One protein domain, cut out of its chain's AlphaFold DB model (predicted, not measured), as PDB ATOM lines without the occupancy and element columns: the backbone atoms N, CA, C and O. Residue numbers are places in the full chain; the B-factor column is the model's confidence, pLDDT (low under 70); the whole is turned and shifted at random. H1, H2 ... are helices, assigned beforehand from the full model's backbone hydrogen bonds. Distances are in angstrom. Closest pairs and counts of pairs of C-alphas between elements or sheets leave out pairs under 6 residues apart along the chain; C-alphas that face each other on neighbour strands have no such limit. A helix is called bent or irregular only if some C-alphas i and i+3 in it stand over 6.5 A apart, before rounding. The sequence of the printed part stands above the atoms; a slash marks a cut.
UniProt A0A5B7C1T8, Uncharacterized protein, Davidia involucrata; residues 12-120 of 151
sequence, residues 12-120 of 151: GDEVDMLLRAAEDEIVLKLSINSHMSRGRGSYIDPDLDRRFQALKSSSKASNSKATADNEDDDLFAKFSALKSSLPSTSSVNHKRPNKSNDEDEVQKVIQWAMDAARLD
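Overview. This is residues 12 to 120 of the 151 residues of an uncharacterized protein of Davidia involucrata (UniProt A0A5B7C1T8). The model is an open, hollow frame: H2, H3 and H4 sit one after another round an empty middle, joined by long winding links, and H1, the longest helix, slants away from the frame at the beginning of the printed part. No two of the helices pack together, and the middle has no core. The printed part has 109 residues with four named helices, in the order H1, H2, H3, H4, and no named strand; the class is all helix. The whole is extended, with a radius of gyration of the C-alphas of 24.4 A, and the C-alphas span 62 by 49 by 38 A along their three main axes.

Arrangement. The printed part begins with H1, residues 12 to 34, and a long link of 11 residues joins it to H2, residues 46 to 58. H1 and H2 are apart, with no C-alpha of the one within 8 A of the other. A long link of 12 residues, 59 to 70, joins H2 to H3, residues 71 to 84, and these two helices are also apart. A long link of 17 residues, 85 to 101, joins H3 to H4, residues 102 to 118, and these two are apart as well. H1 is apart from H3 and from H4, and H2 is apart from H4. In H1, H2, H3 and H4 every pair of O of residue i and N of residue i+4 is within hydrogen-bond range. None of the four helices is bent or irregular.

Along the chain. H1 has 23 residues, from C-alpha 12 at (-27.333, -77.158, 18.692) to C-alpha 34 at (-54.290, -61.040, 30.249), and is 33.5 A long from first to last C-alpha. H2, Pro 46 to Ser 58, is 18.3 A long, and H3, Glu 71 to Ser 84, is 19.7 A long. H3 begins with C-alpha 71 at (-54.454, -32.442, 7.310). H4, Asp 102 to Arg 118, is 24.7 A long and ends with C-alpha 118 at (-41.341, -49.781, 48.964).

Size, cuts and confidence. The two C-alphas farthest apart are those of Gly 12 and Lys 65, at 64.6 A. The C-alphas of the first and last printed residues, Gly 12 and Asp 120, are 40.9 A apart. Residues 12 to 120 stand free: no C-alpha has another, 8 or more residues away along the chain, within 10 A. The C-alphas of residues 59 to 70 lie 20 to 31 A from the mean of all C-alphas, and those of residues 85 to 101 lie 21 to 28 A from it. The printed part has no cut. The mean pLDDT of the printed part is 72.2, and 51 residues are under 70: residue 12 and residues 34 to 43, 57 to 73, 84 to 103 and 118 to 120.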
ATOM      1  N   GLY A  12     -26.862 -77.185  17.297       65.19
ATOM      2  CA  GLY A  12     -27.333 -77.158  18.692       65.19
ATOM      3  C   GLY A  12     -27.900 -75.793  19.084       65.19
ATOM      4  O   GLY A  12     -28.977 -75.708  19.667       65.19
ATOM      5  N   ASP A  13     -27.219 -74.731  18.658       80.75
ATOM      6  CA  ASP A  13     -27.610 -73.356  18.952       80.75
ATOM      7  C   ASP A  13     -28.915 -72.960  18.239       80.75
ATOM      8  O   ASP A  13     -29.710 -72.212  18.799       80.75
ATOM      9  N   GLU A  14     -29.185 -73.487  17.036       84.88
ATOM     10  CA  GLU A  14     -30.458 -73.263  16.334       84.88
ATOM     11  C   GLU A  14     -31.630 -73.904  17.087       84.88
ATOM     12  O   GLU A  14     -32.679 -73.277  17.251       84.88
ATOM     13  N   VAL A  15     -31.449 -75.133  17.584       89.62
ATOM     14  CA  VAL A  15     -32.481 -75.835  18.359       89.62
ATOM     15  C   VAL A  15     -32.735 -75.123  19.688       89.62
ATOM     16  O   VAL A  15     -33.892 -74.928  20.059       89.62
ATOM     17  N   ASP A  16     -31.686 -74.667  20.369       89.06
ATOM     18  CA  ASP A  16     -31.802 -73.903  21.615       89.06
ATOM     19  C   ASP A  16     -32.454 -72.530  21.388       89.06
ATOM     20  O   ASP A  16     -33.301 -72.092  22.175       89.06
ATOM     21  N   MET A  17     -32.129 -71.862  20.278       91.56
ATOM     22  CA  MET A  17     -32.802 -70.633  19.858       91.56
ATOM     23  C   MET A  17     -34.280 -70.873  19.547       91.56
ATOM     24  O   MET A  17     -35.112 -70.048  19.920       91.56
ATOM     25  N   LEU A  18     -34.624 -71.989  18.900       93.44
ATOM     26  CA  LEU A  18     -36.007 -72.341  18.586       93.44
ATOM     27  C   LEU A  18     -36.808 -72.674  19.851       93.44
ATOM     28  O   LEU A  18     -37.949 -72.232  19.977       93.44
ATOM     29  N   LEU A  19     -36.206 -73.395  20.804       94.38
ATOM     30  CA  LEU A  19     -36.796 -73.657  22.120       94.38
ATOM     31  C   LEU A  19     -37.069 -72.345  22.866       94.38
ATOM     32  O   LEU A  19     -38.191 -72.127  23.319       94.38
ATOM     33  N   ARG A  20     -36.097 -71.426  22.909       94.38
ATOM     34  CA  ARG A  20     -36.264 -70.109  23.543       94.38
ATOM     35  C   ARG A  20     -37.301 -69.233  22.834       94.38
ATOM     36  O   ARG A  20     -38.121 -68.605  23.495       94.38
ATOM     37  N   ALA A  21     -37.320 -69.225  21.502       95.50
ATOM     38  CA  ALA A  21     -38.320 -68.485  20.733       95.50
ATOM     39  C   ALA A  21     -39.743 -69.014  20.980       95.50
ATOM     40  O   ALA A  21     -40.679 -68.225  21.117       95.50
ATOM     41  N   ALA A  22     -39.908 -70.338  21.079       95.31
ATOM     42  CA  ALA A  22     -41.193 -70.957  21.389       95.31
ATOM     43  C   ALA A  22     -41.675 -70.612  22.812       95.31
ATOM     44  O   ALA A  22     -42.865 -70.360  23.010       95.31
ATOM     45  N   GLU A  23     -40.769 -70.562  23.793       94.81
ATOM     46  CA  GLU A  23     -41.077 -70.107  25.155       94.81
ATOM     47  C   GLU A  23     -41.560 -68.647  25.165       94.81
ATOM     48  O   GLU A  23     -42.636 -68.351  25.699       94.81
ATOM     49  N   ASP A  24     -40.816 -67.751  24.512       95.06
ATOM     50  CA  ASP A  24     -41.131 -66.321  24.446       95.06
ATOM     51  C   ASP A  24     -42.469 -66.053  23.732       95.06
ATOM     52  O   ASP A  24     -43.252 -65.203  24.167       95.06
ATOM     53  N   GLU A  25     -42.790 -66.804  22.671       94.19
ATOM     54  CA  GLU A  25     -44.072 -66.695  21.963       94.19
ATOM     55  C   GLU A  25     -45.263 -67.045  22.873       94.19
ATOM     56  O   GLU A  25     -46.290 -66.355  22.865       94.19
ATOM     57  N   ILE A  26     -45.143 -68.095  23.695       92.56
ATOM     58  CA  ILE A  26     -46.194 -68.495  24.642       92.56
ATOM     59  C   ILE A  26     -46.381 -67.418  25.715       92.56
ATOM     60  O   ILE A  26     -47.522 -67.056  26.016       92.56
ATOM     61  N   VAL A  27     -45.289 -66.871  26.257       91.69
ATOM     62  CA  VAL A  27     -45.326 -65.771  27.236       91.69
ATOM     63  C   VAL A  27     -45.996 -64.533  26.640       91.69
ATOM     64  O   VAL A  27     -46.887 -63.953  27.266       91.69
ATOM     65  N   LEU A  28     -45.637 -64.159  25.410       88.69
ATOM     66  CA  LEU A  28     -46.245 -63.036  24.699       88.69
ATOM     67  C   LEU A  28     -47.752 -63.255  24.501       88.69
ATOM     68  O   LEU A  28     -48.552 -62.371  24.811       88.69
ATOM     69  N   LYS A  29     -48.154 -64.453  24.059       88.94
ATOM     70  CA  LYS A  29     -49.564 -64.827  23.868       88.94
ATOM     71  C   LYS A  29     -50.356 -64.790  25.180       88.94
ATOM     72  O   LYS A  29     -51.490 -64.323  25.197       88.94
ATOM     73  N   LEU A  30     -49.780 -65.232  26.298       87.06
ATOM     74  CA  LEU A  30     -50.428 -65.153  27.614       87.06
ATOM     75  C   LEU A  30     -50.524 -63.707  28.131       87.06
ATOM     76  O   LEU A  30     -51.543 -63.326  28.708       87.06
ATOM     77  N   SER A  31     -49.502 -62.887  27.878       83.06
ATOM     78  CA  SER A  31     -49.469 -61.472  28.265       83.06
ATOM     79  C   SER A  31     -50.512 -60.643  27.506       83.06
ATOM     80  O   SER A  31     -51.304 -59.919  28.117       83.06
ATOM     81  N   ILE A  32     -50.603 -60.820  26.181       80.44
ATOM     82  CA  ILE A  32     -51.597 -60.137  25.340       80.44
ATOM     83  C   ILE A  32     -53.015 -60.527  25.760       80.44
ATOM     84  O   ILE A  32     -53.894 -59.677  25.788       80.44
ATOM     85  N   ASN A  33     -53.262 -61.768  26.171       70.06
ATOM     86  CA  ASN A  33     -54.602 -62.217  26.550       70.06
ATOM     87  C   ASN A  33     -54.983 -61.895  28.017       70.06
ATOM     88  O   ASN A  33     -56.142 -62.070  28.398       70.06
ATOM     89  N   SER A  34     -54.061 -61.362  28.829       69.81
ATOM     90  CA  SER A  34     -54.290 -61.040  30.249       69.81
ATOM     91  C   SER A  34     -55.314 -59.912  30.467       69.81
ATOM     92  O   SER A  34     -56.174 -59.990  31.348       69.81
ATOM     93  N   HIS A  35     -55.313 -58.879  29.616       59.69
ATOM     94  CA  HIS A  35     -56.193 -57.714  29.791       59.69
ATOM     95  C   HIS A  35     -57.679 -58.001  29.496       59.69
ATOM     96  O   HIS A  35     -58.545 -57.287  29.999       59.69
ATOM     97  N   MET A  36     -57.990 -59.061  28.741       53.41
ATOM     98  CA  MET A  36     -59.373 -59.490  28.476       53.41
ATOM     99  C   MET A  36     -59.912 -60.461  29.537       53.41
ATOM    100  O   MET A  36     -61.125 -60.587  29.693       53.41
ATOM    101  N   SER A  37     -59.026 -61.111  30.303       55.44
ATOM    102  CA  SER A  37     -59.396 -62.014  31.402       55.44
ATOM    103  C   SER A  37     -59.794 -61.278  32.686       55.44
ATOM    104  O   SER A  37     -60.254 -61.912  33.638       55.44
ATOM    105  N   ARG A  38     -59.704 -59.941  32.727       59.41
ATOM    106  CA  ARG A  38     -60.374 -59.125  33.754       59.41
ATOM    107  C   ARG A  38     -61.873 -59.023  33.437       59.41
ATOM    108  O   ARG A  38     -62.430 -57.945  33.258       59.41
ATOM    109  N   GLY A  39     -62.521 -60.182  33.333       55.66
ATOM    110  CA  GLY A  39     -63.956 -60.330  33.178       55.66
ATOM    111  C   GLY A  39     -64.666 -60.287  34.530       55.66
ATOM    112  O   GLY A  39     -64.515 -61.191  35.341       55.66
ATOM    113  N   ARG A  40     -65.505 -59.257  34.696       56.62
ATOM    114  CA  ARG A  40     -66.650 -59.148  35.624       56.62
ATOM    115  C   ARG A  40     -66.370 -59.180  37.134       56.62
ATOM    116  O   ARG A  40     -66.705 -60.126  37.833       56.62
ATOM    117  N   GLY A  41     -66.026 -58.007  37.653       56.12
ATOM    118  CA  GLY A  41     -66.741 -57.449  38.800       56.12
ATOM    119  C   GLY A  41     -67.326 -56.112  38.362       56.12
ATOM    120  O   GLY A  41     -66.569 -55.196  38.062       56.12
ATOM    121  N   SER A  42     -68.651 -55.972  38.286       59.56
ATOM    122  CA  SER A  42     -69.313 -54.681  38.027       59.56
ATOM    123  C   SER A  42     -69.244 -53.746  39.246       59.56
ATOM    124  O   SER A  42     -70.212 -53.063  39.562       59.56
ATOM    125  N   TYR A  43     -68.120 -53.749  39.961       61.03
ATOM    126  CA  TYR A  43     -67.790 -52.795  41.013       61.03
ATOM    127  C   TYR A  43     -66.810 -51.787  40.419       61.03
ATOM    128  O   TYR A  43     -65.649 -51.691  40.804       61.03
ATOM    129  N   ILE A  44     -67.268 -51.071  39.393       70.88
ATOM    130  CA  ILE A  44     -66.622 -49.818  39.025       70.88
ATOM    131  C   ILE A  44     -66.998 -48.869  40.165       70.88
ATOM    132  O   ILE A  44     -68.188 -48.677  40.418       70.88
ATOM    133  N   ASP A  45     -66.012 -48.376  40.912       79.00
ATOM    134  CA  ASP A  45     -66.234 -47.399  41.984       79.00
ATOM    135  C   ASP A  45     -67.128 -46.257  41.450       79.00
ATOM    136  O   ASP A  45     -66.862 -45.755  40.351       79.00
ATOM    137  N   PRO A  46     -68.197 -45.849  42.161       82.00
ATOM    138  CA  PRO A  46     -69.014 -44.698  41.785       82.00
ATOM    139  C   PRO A  46     -68.212 -43.439  41.412       82.00
ATOM    140  O   PRO A  46     -68.681 -42.649  40.588       82.00
ATOM    141  N   ASP A  47     -67.024 -43.233  41.994       83.38
ATOM    142  CA  ASP A  47     -66.112 -42.156  41.584       83.38
ATOM    143  C   ASP A  47     -65.560 -42.369  40.169       83.38
ATOM    144  O   ASP A  47     -65.604 -41.471  39.324       83.38
ATOM    145  N   LEU A  48     -65.096 -43.584  39.874       87.38
ATOM    146  CA  LEU A  48     -64.606 -43.941  38.549       87.38
ATOM    147  C   LEU A  48     -65.707 -43.756  37.506       87.38
ATOM    148  O   LEU A  48     -65.445 -43.134  36.480       87.38
ATOM    149  N   ASP A  49     -66.942 -44.186  37.775       86.69
ATOM    150  CA  ASP A  49     -68.049 -44.007  36.827       86.69
ATOM    151  C   ASP A  49     -68.342 -42.517  36.545       86.69
ATOM    152  O   ASP A  49     -68.490 -42.118  35.386       86.69
ATOM    153  N   ARG A  50     -68.296 -41.647  37.569       89.00
ATOM    154  CA  ARG A  50     -68.388 -40.181  37.382       89.00
ATOM    155  C   ARG A  50     -67.234 -39.631  36.555       89.00
ATOM    156  O   ARG A  50     -67.461 -38.804  35.671       89.00
ATOM    157  N   ARG A  51     -66.006 -40.087  36.809       90.38
ATOM    158  CA  ARG A  51     -64.815 -39.675  36.053       90.38
ATOM    159  C   ARG A  51     -64.894 -40.129  34.598       90.38
ATOM    160  O   ARG A  51     -64.561 -39.347  33.712       90.38
ATOM    161  N   PHE A  52     -65.401 -41.332  34.331       88.56
ATOM    162  CA  PHE A  52     -65.641 -41.830  32.976       88.56
ATOM    163  C   PHE A  52     -66.712 -41.009  32.254       88.56
ATOM    164  O   PHE A  52     -66.530 -40.664  31.086       88.56
ATOM    165  N   GLN A  53     -67.802 -40.639  32.929       88.12
ATOM    166  CA  GLN A  53     -68.817 -39.754  32.351       88.12
ATOM    167  C   GLN A  53     -68.262 -38.352  32.062       88.12
ATOM    168  O   GLN A  53     -68.474 -37.825  30.967       88.12
ATOM    169  N   ALA A  54     -67.490 -37.777  32.988       86.19
ATOM    170  CA  ALA A  54     -66.834 -36.486  32.798       86.19
ATOM    171  C   ALA A  54     -65.854 -36.520  31.616       86.19
ATOM    172  O   ALA A  54     -65.901 -35.648  30.748       86.19
ATOM    173  N   LEU A  55     -65.040 -37.572  31.513       78.81
ATOM    174  CA  LEU A  55     -64.091 -37.756  30.418       78.81
ATOM    175  C   LEU A  55     -64.801 -37.918  29.066       78.81
ATOM    176  O   LEU A  55     -64.411 -37.290  28.083       78.81
ATOM    177  N   LYS A  56     -65.900 -38.682  29.027       76.19
ATOM    178  CA  LYS A  56     -66.759 -38.802  27.838       76.19
ATOM    179  C   LYS A  56     -67.416 -37.476  27.443       76.19
ATOM    180  O   LYS A  56     -67.703 -37.284  26.266       76.19
ATOM    181  N   SER A  57     -67.673 -36.579  28.395       67.44
ATOM    182  CA  SER A  57     -68.233 -35.247  28.119       67.44
ATOM    183  C   SER A  57     -67.171 -34.218  27.709       67.44
ATOM    184  O   SER A  57     -67.452 -33.318  26.918       67.44
ATOM    185  N   SER A  58     -65.929 -34.384  28.179       60.38
ATOM    186  CA  SER A  58     -64.818 -33.472  27.896       60.38
ATOM    187  C   SER A  58     -64.361 -33.520  26.439       60.38
ATOM    188  O   SER A  58     -63.831 -32.527  25.944       60.38
ATOM    189  N   SER A  59     -64.592 -34.622  25.719       59.91
ATOM    190  CA  SER A  59     -64.245 -34.719  24.294       59.91
ATOM    191  C   SER A  59     -65.118 -33.842  23.388       59.91
ATOM    192  O   SER A  59     -64.799 -33.680  22.214       59.91
ATOM    193  N   LYS A  60     -66.201 -33.245  23.911       58.16
ATOM    194  CA  LYS A  60     -67.117 -32.400  23.131       58.16
ATOM    195  C   LYS A  60     -66.974 -30.896  23.394       58.16
ATOM    196  O   LYS A  60     -67.670 -30.111  22.758       58.16
ATOM    197  N   ALA A  61     -66.079 -30.488  24.296       56.66
ATOM    198  CA  ALA A  61     -65.950 -29.095  24.733       56.66
ATOM    199  C   ALA A  61     -64.687 -28.363  24.230       56.66
ATOM    200  O   ALA A  61     -64.386 -27.280  24.726       56.66
ATOM    201  N   SER A  62     -63.977 -28.878  23.220       51.84
ATOM    202  CA  SER A  62     -63.012 -28.077  22.448       51.84
ATOM    203  C   SER A  62     -63.650 -27.606  21.141       51.84
ATOM    204  O   SER A  62     -63.568 -28.240  20.092       51.84
ATOM    205  N   ASN A  63     -64.345 -26.482  21.249       49.56
ATOM    206  CA  ASN A  63     -64.866 -25.685  20.152       49.56
ATOM    207  C   ASN A  63     -63.715 -25.019  19.371       49.56
ATOM    208  O   ASN A  63     -63.050 -24.164  19.948       49.56
ATOM    209  N   SER A  64     -63.534 -25.332  18.080       43.19
ATOM    210  CA  SER A  64     -63.120 -24.349  17.053       43.19
ATOM    211  C   SER A  64     -63.102 -24.938  15.635       43.19
ATOM    212  O   SER A  64     -62.226 -25.709  15.263       43.19
ATOM    213  N   LYS A  65     -64.081 -24.496  14.844       53.03
ATOM    214  CA  LYS A  65     -64.056 -24.249  13.394       53.03
ATOM    215  C   LYS A  65     -62.652 -24.165  12.760       53.03
ATOM    216  O   LYS A  65     -61.971 -23.168  12.965       53.03
ATOM    217  N   ALA A  66     -62.314 -25.125  11.903       43.81
ATOM    218  CA  ALA A  66     -61.454 -24.958  10.730       43.81
ATOM    219  C   ALA A  66     -61.657 -26.163   9.798       43.81
ATOM    220  O   ALA A  66     -62.137 -27.216  10.203       43.81
ATOM    221  N   THR A  67     -61.428 -25.915   8.528       44.16
ATOM    222  CA  THR A  67     -61.855 -26.640   7.339       44.16
ATOM    223  C   THR A  67     -61.239 -28.028   7.194       44.16
ATOM    224  O   THR A  67     -60.037 -28.196   7.339       44.16
ATOM    225  N   ALA A  68     -62.076 -28.996   6.817       51.88
ATOM    226  CA  ALA A  68     -61.631 -30.152   6.056       51.88
ATOM    227  C   ALA A  68     -61.049 -29.628   4.738       51.88
ATOM    228  O   ALA A  68     -61.811 -29.098   3.941       51.88
ATOM    229  N   ASP A  69     -59.723 -29.630   4.619       51.28
ATOM    230  CA  ASP A  69     -58.928 -29.741   3.390       51.28
ATOM    231  C   ASP A  69     -57.463 -29.465   3.787       51.28
ATOM    232  O   ASP A  69     -57.116 -28.329   4.108       51.28
ATOM    233  N   ASN A  70     -56.617 -30.503   3.741       55.81
ATOM    234  CA  ASN A  70     -55.172 -30.529   4.050       55.81
ATOM    235  C   ASN A  70     -54.781 -30.771   5.526       55.81
ATOM    236  O   ASN A  70     -54.145 -29.938   6.170       55.81
ATOM    237  N   GLU A  71     -55.056 -31.977   6.044       60.09
ATOM    238  CA  GLU A  71     -54.454 -32.442   7.310       60.09
ATOM    239  C   GLU A  71     -52.910 -32.496   7.251       60.09
ATOM    240  O   GLU A  71     -52.245 -32.381   8.282       60.09
ATOM    241  N   ASP A  72     -52.322 -32.612   6.055       60.44
ATOM    242  CA  ASP A  72     -50.868 -32.609   5.852       60.44
ATOM    243  C   ASP A  72     -50.227 -31.243   6.164       60.44
ATOM    244  O   ASP A  72     -49.149 -31.177   6.770       60.44
ATOM    245  N   ASP A  73     -50.909 -30.148   5.815       65.12
ATOM    246  CA  ASP A  73     -50.439 -28.785   6.082       65.12
ATOM    247  C   ASP A  73     -50.556 -28.443   7.570       65.12
ATOM    248  O   ASP A  73     -49.640 -27.845   8.145       65.12
ATOM    249  N   ASP A  74     -51.626 -28.894   8.229       78.88
ATOM    250  CA  ASP A  74     -51.800 -28.735   9.672       78.88
ATOM    251  C   ASP A  74     -50.747 -29.522  10.459       78.88
ATOM    252  O   ASP A  74     -50.237 -29.035  11.470       78.88
ATOM    253  N   LEU A  75     -50.353 -30.714   9.996       87.31
ATOM    254  CA  LEU A  75     -49.247 -31.456  10.603       87.31
ATOM    255  C   LEU A  75     -47.928 -30.697  10.447       87.31
ATOM    256  O   LEU A  75     -47.233 -30.492  11.444       87.31
ATOM    257  N   PHE A  76     -47.591 -30.230   9.243       82.88
ATOM    258  CA  PHE A  76     -46.347 -29.498   9.002       82.88
ATOM    259  C   PHE A  76     -46.288 -28.163   9.764       82.88
ATOM    260  O   PHE A  76     -45.262 -27.829  10.373       82.88
ATOM    261  N   ALA A  77     -47.401 -27.428   9.809       86.12
ATOM    262  CA  ALA A  77     -47.545 -26.209  10.596       86.12
ATOM    263  C   ALA A  77     -47.420 -26.495  12.096       86.12
ATOM    264  O   ALA A  77     -46.725 -25.766  12.802       86.12
ATOM    265  N   LYS A  78     -48.002 -27.596  12.584       84.06
ATOM    266  CA  LYS A  78     -47.907 -28.016  13.986       84.06
ATOM    267  C   LYS A  78     -46.501 -28.493  14.352       84.06
ATOM    268  O   LYS A  78     -46.046 -28.181  15.446       84.06
ATOM    269  N   PHE A  79     -45.770 -29.150  13.448       86.62
ATOM    270  CA  PHE A  79     -44.348 -29.472  13.635       86.62
ATOM    271  C   PHE A  79     -43.475 -28.212  13.642       86.62
ATOM    272  O   PHE A  79     -42.590 -28.095  14.488       86.62
ATOM    273  N   SER A  80     -43.731 -27.242  12.761       88.81
ATOM    274  CA  SER A  80     -43.031 -25.948  12.790       88.81
ATOM    275  C   SER A  80     -43.341 -25.152  14.057       88.81
ATOM    276  O   SER A  80     -42.426 -24.610  14.675       88.81
ATOM    277  N   ALA A  81     -44.602 -25.132  14.487       84.44
ATOM    278  CA  ALA A  81     -45.031 -24.492  15.723       84.44
ATOM    279  C   ALA A  81     -44.465 -25.200  16.960       84.44
ATOM    280  O   ALA A  81     -44.029 -24.532  17.884       84.44
ATOM    281  N   LEU A  82     -44.382 -26.535  16.980       77.69
ATOM    282  CA  LEU A  82     -43.699 -27.257  18.056       77.69
ATOM    283  C   LEU A  82     -42.205 -26.941  18.070       77.69
ATOM    284  O   LEU A  82     -41.650 -26.750  19.142       77.69
ATOM    285  N   LYS A  83     -41.554 -26.837  16.906       74.62
ATOM    286  CA  LYS A  83     -40.136 -26.462  16.821       74.62
ATOM    287  C   LYS A  83     -39.877 -25.026  17.273       74.62
ATOM    288  O   LYS A  83     -38.819 -24.775  17.839       74.62
ATOM    289  N   SER A  84     -40.810 -24.100  17.049       69.31
ATOM    290  CA  SER A  84     -40.706 -22.732  17.577       69.31
ATOM    291  C   SER A  84     -41.129 -22.630  19.047       69.31
ATOM    292  O   SER A  84     -40.630 -21.768  19.763       69.31
ATOM    293  N   SER A  85     -42.005 -23.533  19.497       64.75
ATOM    294  CA  SER A  85     -42.507 -23.663  20.868       64.75
ATOM    295  C   SER A  85     -41.696 -24.653  21.712       64.75
ATOM    296  O   SER A  85     -42.143 -25.071  22.783       64.75
ATOM    297  N   LEU A  86     -40.496 -25.033  21.271       64.88
ATOM    298  CA  LEU A  86     -39.486 -25.528  22.192       64.88
ATOM    299  C   LEU A  86     -38.948 -24.302  22.936       64.88
ATOM    300  O   LEU A  86     -38.533 -23.343  22.279       64.88
ATOM    301  N   PRO A  87     -38.938 -24.284  24.279       60.81
ATOM    302  CA  PRO A  87     -38.238 -23.233  24.994       60.81
ATOM    303  C   PRO A  87     -36.785 -23.248  24.515       60.81
ATOM    304  O   PRO A  87     -36.085 -24.253  24.664       60.81
ATOM    305  N   SER A  88     -36.341 -22.143  23.905       53.50
ATOM    306  CA  SER A  88     -34.915 -21.884  23.721       53.50
ATOM    307  C   SER A  88     -34.255 -22.169  25.063       53.50
ATOM    308  O   SER A  88     -34.735 -21.698  26.092       53.50
ATOM    309  N   THR A  89     -33.233 -23.018  25.071       57.22
ATOM    310  CA  THR A  89     -32.530 -23.452  26.276       57.22
ATOM    311  C   THR A  89     -31.822 -22.256  26.913       57.22
ATOM    312  O   THR A  89     -30.620 -22.061  26.741       57.22
ATOM    313  N   SER A  90     -32.559 -21.420  27.627       56.12
ATOM    314  CA  SER A  90     -32.041 -20.313  28.408       56.12
ATOM    315  C   SER A  90     -32.759 -20.299  29.753       56.12
ATOM    316  O   SER A  90     -33.887 -19.844  29.901       56.12
ATOM    317  N   SER A  91     -32.039 -20.810  30.750       51.69
ATOM    318  CA  SER A  91     -32.265 -20.562  32.175       51.69
ATOM    319  C   SER A  91     -33.557 -21.106  32.793       51.69
ATOM    320  O   SER A  91     -34.400 -20.352  33.264       51.69
ATOM    321  N   VAL A  92     -33.610 -22.426  32.990       46.81
ATOM    322  CA  VAL A  92     -34.053 -22.970  34.284       46.81
ATOM    323  C   VAL A  92     -32.932 -23.846  34.822       46.81
ATOM    324  O   VAL A  92     -32.439 -24.759  34.163       46.81
ATOM    325  N   ASN A  93     -32.482 -23.483  36.017       55.00
ATOM    326  CA  ASN A  93     -31.335 -24.011  36.734       55.00
ATOM    327  C   ASN A  93     -31.630 -25.400  37.330       55.00
ATOM    328  O   ASN A  93     -31.607 -25.593  38.545       55.00
ATOM    329  N   HIS A  94     -31.908 -26.378  36.472       53.28
ATOM    330  CA  HIS A  94     -31.727 -27.792  36.772       53.28
ATOM    331  C   HIS A  94     -30.642 -28.302  35.830       53.28
ATOM    332  O   HIS A  94     -30.646 -28.005  34.637       53.28
ATOM    333  N   LYS A  95     -29.627 -28.936  36.421       50.38
ATOM    334  CA  LYS A  95     -28.364 -29.318  35.786       50.38
ATOM    335  C   LYS A  95     -28.594 -29.904  34.385       50.38
ATOM    336  O   LYS A  95     -29.476 -30.729  34.193       50.38
ATOM    337  N   ARG A  96     -27.772 -29.413  33.454       46.72
ATOM    338  CA  ARG A  96     -27.565 -29.805  32.048       46.72
ATOM    339  C   ARG A  96     -27.965 -31.258  31.722       46.72
ATOM    340  O   ARG A  96     -27.734 -32.113  32.574       46.72
ATOM    341  N   PRO A  97     -28.379 -31.582  30.475       52.94
ATOM    342  CA  PRO A  97     -28.241 -32.941  29.955       52.94
ATOM    343  C   PRO A  97     -26.738 -33.228  29.865       52.94
ATOM    344  O   PRO A  97     -26.074 -32.965  28.861       52.94
ATOM    345  N   ASN A  98     -26.173 -33.626  31.000       49.94
ATOM    346  CA  ASN A  98     -24.837 -34.155  31.080       49.94
ATOM    347  C   ASN A  98     -24.880 -35.443  30.269       49.94
ATOM    348  O   ASN A  98     -25.843 -36.200  30.363       49.94
ATOM    349  N   LYS A  99     -23.875 -35.610  29.419       54.12
ATOM    350  CA  LYS A  99     -23.530 -36.860  28.749       54.12
ATOM    351  C   LYS A  99     -23.868 -38.006  29.707       54.12
ATOM    352  O   LYS A  99     -23.223 -38.061  30.750       54.12
ATOM    353  N   SER A 100     -24.929 -38.772  29.431       53.91
ATOM    354  CA  SER A 100     -25.382 -39.808  30.358       53.91
ATOM    355  C   SER A 100     -24.222 -40.772  30.510       53.91
ATOM    356  O   SER A 100     -23.843 -41.461  29.564       53.91
ATOM    357  N   ASN A 101     -23.571 -40.696  31.663       57.25
ATOM    358  CA  ASN A 101     -22.640 -41.723  32.060       57.25
ATOM    359  C   ASN A 101     -23.507 -42.951  32.324       57.25
ATOM    360  O   ASN A 101     -24.588 -42.819  32.898       57.25
ATOM    361  N   ASP A 102     -23.040 -44.135  31.948       61.00
ATOM    362  CA  ASP A 102     -23.750 -45.394  32.216       61.00
ATOM    363  C   ASP A 102     -24.072 -45.557  33.726       61.00
ATOM    364  O   ASP A 102     -24.991 -46.264  34.128       61.00
ATOM    365  N   GLU A 103     -23.355 -44.829  34.585       60.53
ATOM    366  CA  GLU A 103     -23.594 -44.702  36.025       60.53
ATOM    367  C   GLU A 103     -24.946 -44.054  36.376       60.53
ATOM    368  O   GLU A 103     -25.572 -44.470  37.350       60.53
ATOM    369  N   ASP A 104     -25.423 -43.077  35.599       79.38
ATOM    370  CA  ASP A 104     -26.717 -42.412  35.822       79.38
ATOM    371  C   ASP A 104     -27.886 -43.370  35.518       79.38
ATOM    372  O   ASP A 104     -28.943 -43.311  36.156       79.38
ATOM    373  N   GLU A 105     -27.695 -44.286  34.562       80.44
ATOM    374  CA  GLU A 105     -28.647 -45.354  34.240       80.44
ATOM    375  C   GLU A 105     -28.664 -46.421  35.336       80.44
ATOM    376  O   GLU A 105     -29.733 -46.788  35.823       80.44
ATOM    377  N   VAL A 106     -27.491 -46.865  35.804       86.06
ATOM    378  CA  VAL A 106     -27.396 -47.812  36.926       86.06
ATOM    379  C   VAL A 106     -28.020 -47.219  38.193       86.06
ATOM    380  O   VAL A 106     -28.793 -47.895  38.871       86.06
ATOM    381  N   GLN A 107     -27.773 -45.941  38.491       86.81
ATOM    382  CA  GLN A 107     -28.415 -45.242  39.609       86.81
ATOM    383  C   GLN A 107     -29.937 -45.183  39.455       86.81
ATOM    384  O   GLN A 107     -30.660 -45.368  40.435       86.81
ATOM    385  N   LYS A 108     -30.439 -44.986  38.231       87.50
ATOM    386  CA  LYS A 108     -31.875 -45.047  37.939       87.50
ATOM    387  C   LYS A 108     -32.448 -46.437  38.224       87.50
ATOM    388  O   LYS A 108     -33.497 -46.536  38.855       87.50
ATOM    389  N   VAL A 109     -31.762 -47.498  37.800       88.62
ATOM    390  CA  VAL A 109     -32.197 -48.888  38.017       88.62
ATOM    391  C   VAL A 109     -32.195 -49.245  39.504       88.62
ATOM    392  O   VAL A 109     -33.154 -49.840  39.990       88.62
ATOM    393  N   ILE A 110     -31.168 -48.833  40.252       88.75
ATOM    394  CA  ILE A 110     -31.110 -49.020  41.710       88.75
ATOM    395  C   ILE A 110     -32.266 -48.280  42.392       88.75
ATOM    396  O   ILE A 110     -32.925 -48.850  43.261       88.75
ATOM    397  N   GLN A 111     -32.552 -47.044  41.974       91.06
ATOM    398  CA  GLN A 111     -33.674 -46.270  42.506       91.06
ATOM    399  C   GLN A 111     -35.010 -46.978  42.249       91.06
ATOM    400  O   GLN A 111     -35.814 -47.113  43.165       91.06
ATOM    401  N   TRP A 112     -35.223 -47.512  41.044       88.50
ATOM    402  CA  TRP A 112     -36.414 -48.307  40.744       88.50
ATOM    403  C   TRP A 112     -36.511 -49.580  41.580       88.50
ATOM    404  O   TRP A 112     -37.605 -49.924  42.013       88.50
ATOM    405  N   ALA A 113     -35.396 -50.261  41.845       87.62
ATOM    406  CA  ALA A 113     -35.392 -51.442  42.704       87.62
ATOM    407  C   ALA A 113     -35.754 -51.096  44.161       87.62
ATOM    408  O   ALA A 113     -36.557 -51.793  44.780       87.62
ATOM    409  N   MET A 114     -35.217 -49.996  44.697       85.31
ATOM    410  CA  MET A 114     -35.561 -49.502  46.036       85.31
ATOM    411  C   MET A 114     -37.026 -49.066  46.129       85.31
ATOM    412  O   MET A 114     -37.716 -49.389  47.098       85.31
ATOM    413  N   ASP A 115     -37.514 -48.360  45.111       79.88
ATOM    414  CA  ASP A 115     -38.893 -47.890  45.067       79.88
ATOM    415  C   ASP A 115     -39.875 -49.049  44.882       79.88
ATOM    416  O   ASP A 115     -40.929 -49.038  45.507       79.88
ATOM    417  N   ALA A 116     -39.525 -50.086  44.116       81.12
ATOM    418  CA  ALA A 116     -40.326 -51.300  43.977       81.12
ATOM    419  C   ALA A 116     -40.425 -52.100  45.286       81.12
ATOM    420  O   ALA A 116     -41.496 -52.610  45.589       81.12
ATOM    421  N   ALA A 117     -39.361 -52.157  46.096       72.25
ATOM    422  CA  ALA A 117     -39.411 -52.767  47.429       72.25
ATOM    423  C   ALA A 117     -40.283 -51.962  48.415       72.25
ATOM    424  O   ALA A 117     -40.886 -52.528  49.320       72.25
ATOM    425  N   ARG A 118     -40.385 -50.637  48.231       68.31
ATOM    426  CA  ARG A 118     -41.341 -49.781  48.964       68.31
ATOM    427  C   ARG A 118     -42.769 -49.856  48.423       68.31
ATOM    428  O   ARG A 118     -43.701 -49.525  49.148       68.31
ATOM    429  N   LEU A 119     -42.920 -50.217  47.153       61.84
ATOM    430  CA  LEU A 119     -44.188 -50.467  46.469       61.84
ATOM    431  C   LEU A 119     -44.577 -51.947  46.496       61.84
ATOM    432  O   LEU A 119     -45.469 -52.333  45.744       61.84
ATOM    433  N   ASP A 120     -43.958 -52.755  47.361       58.09
ATOM    434  CA  ASP A 120     -44.518 -54.045  47.736       58.09
ATOM    435  C   ASP A 120     -45.864 -53.779  48.433       58.09
ATOM    436  O   ASP A 120     -45.890 -53.142  49.496       58.09
TER     437      ASP A 120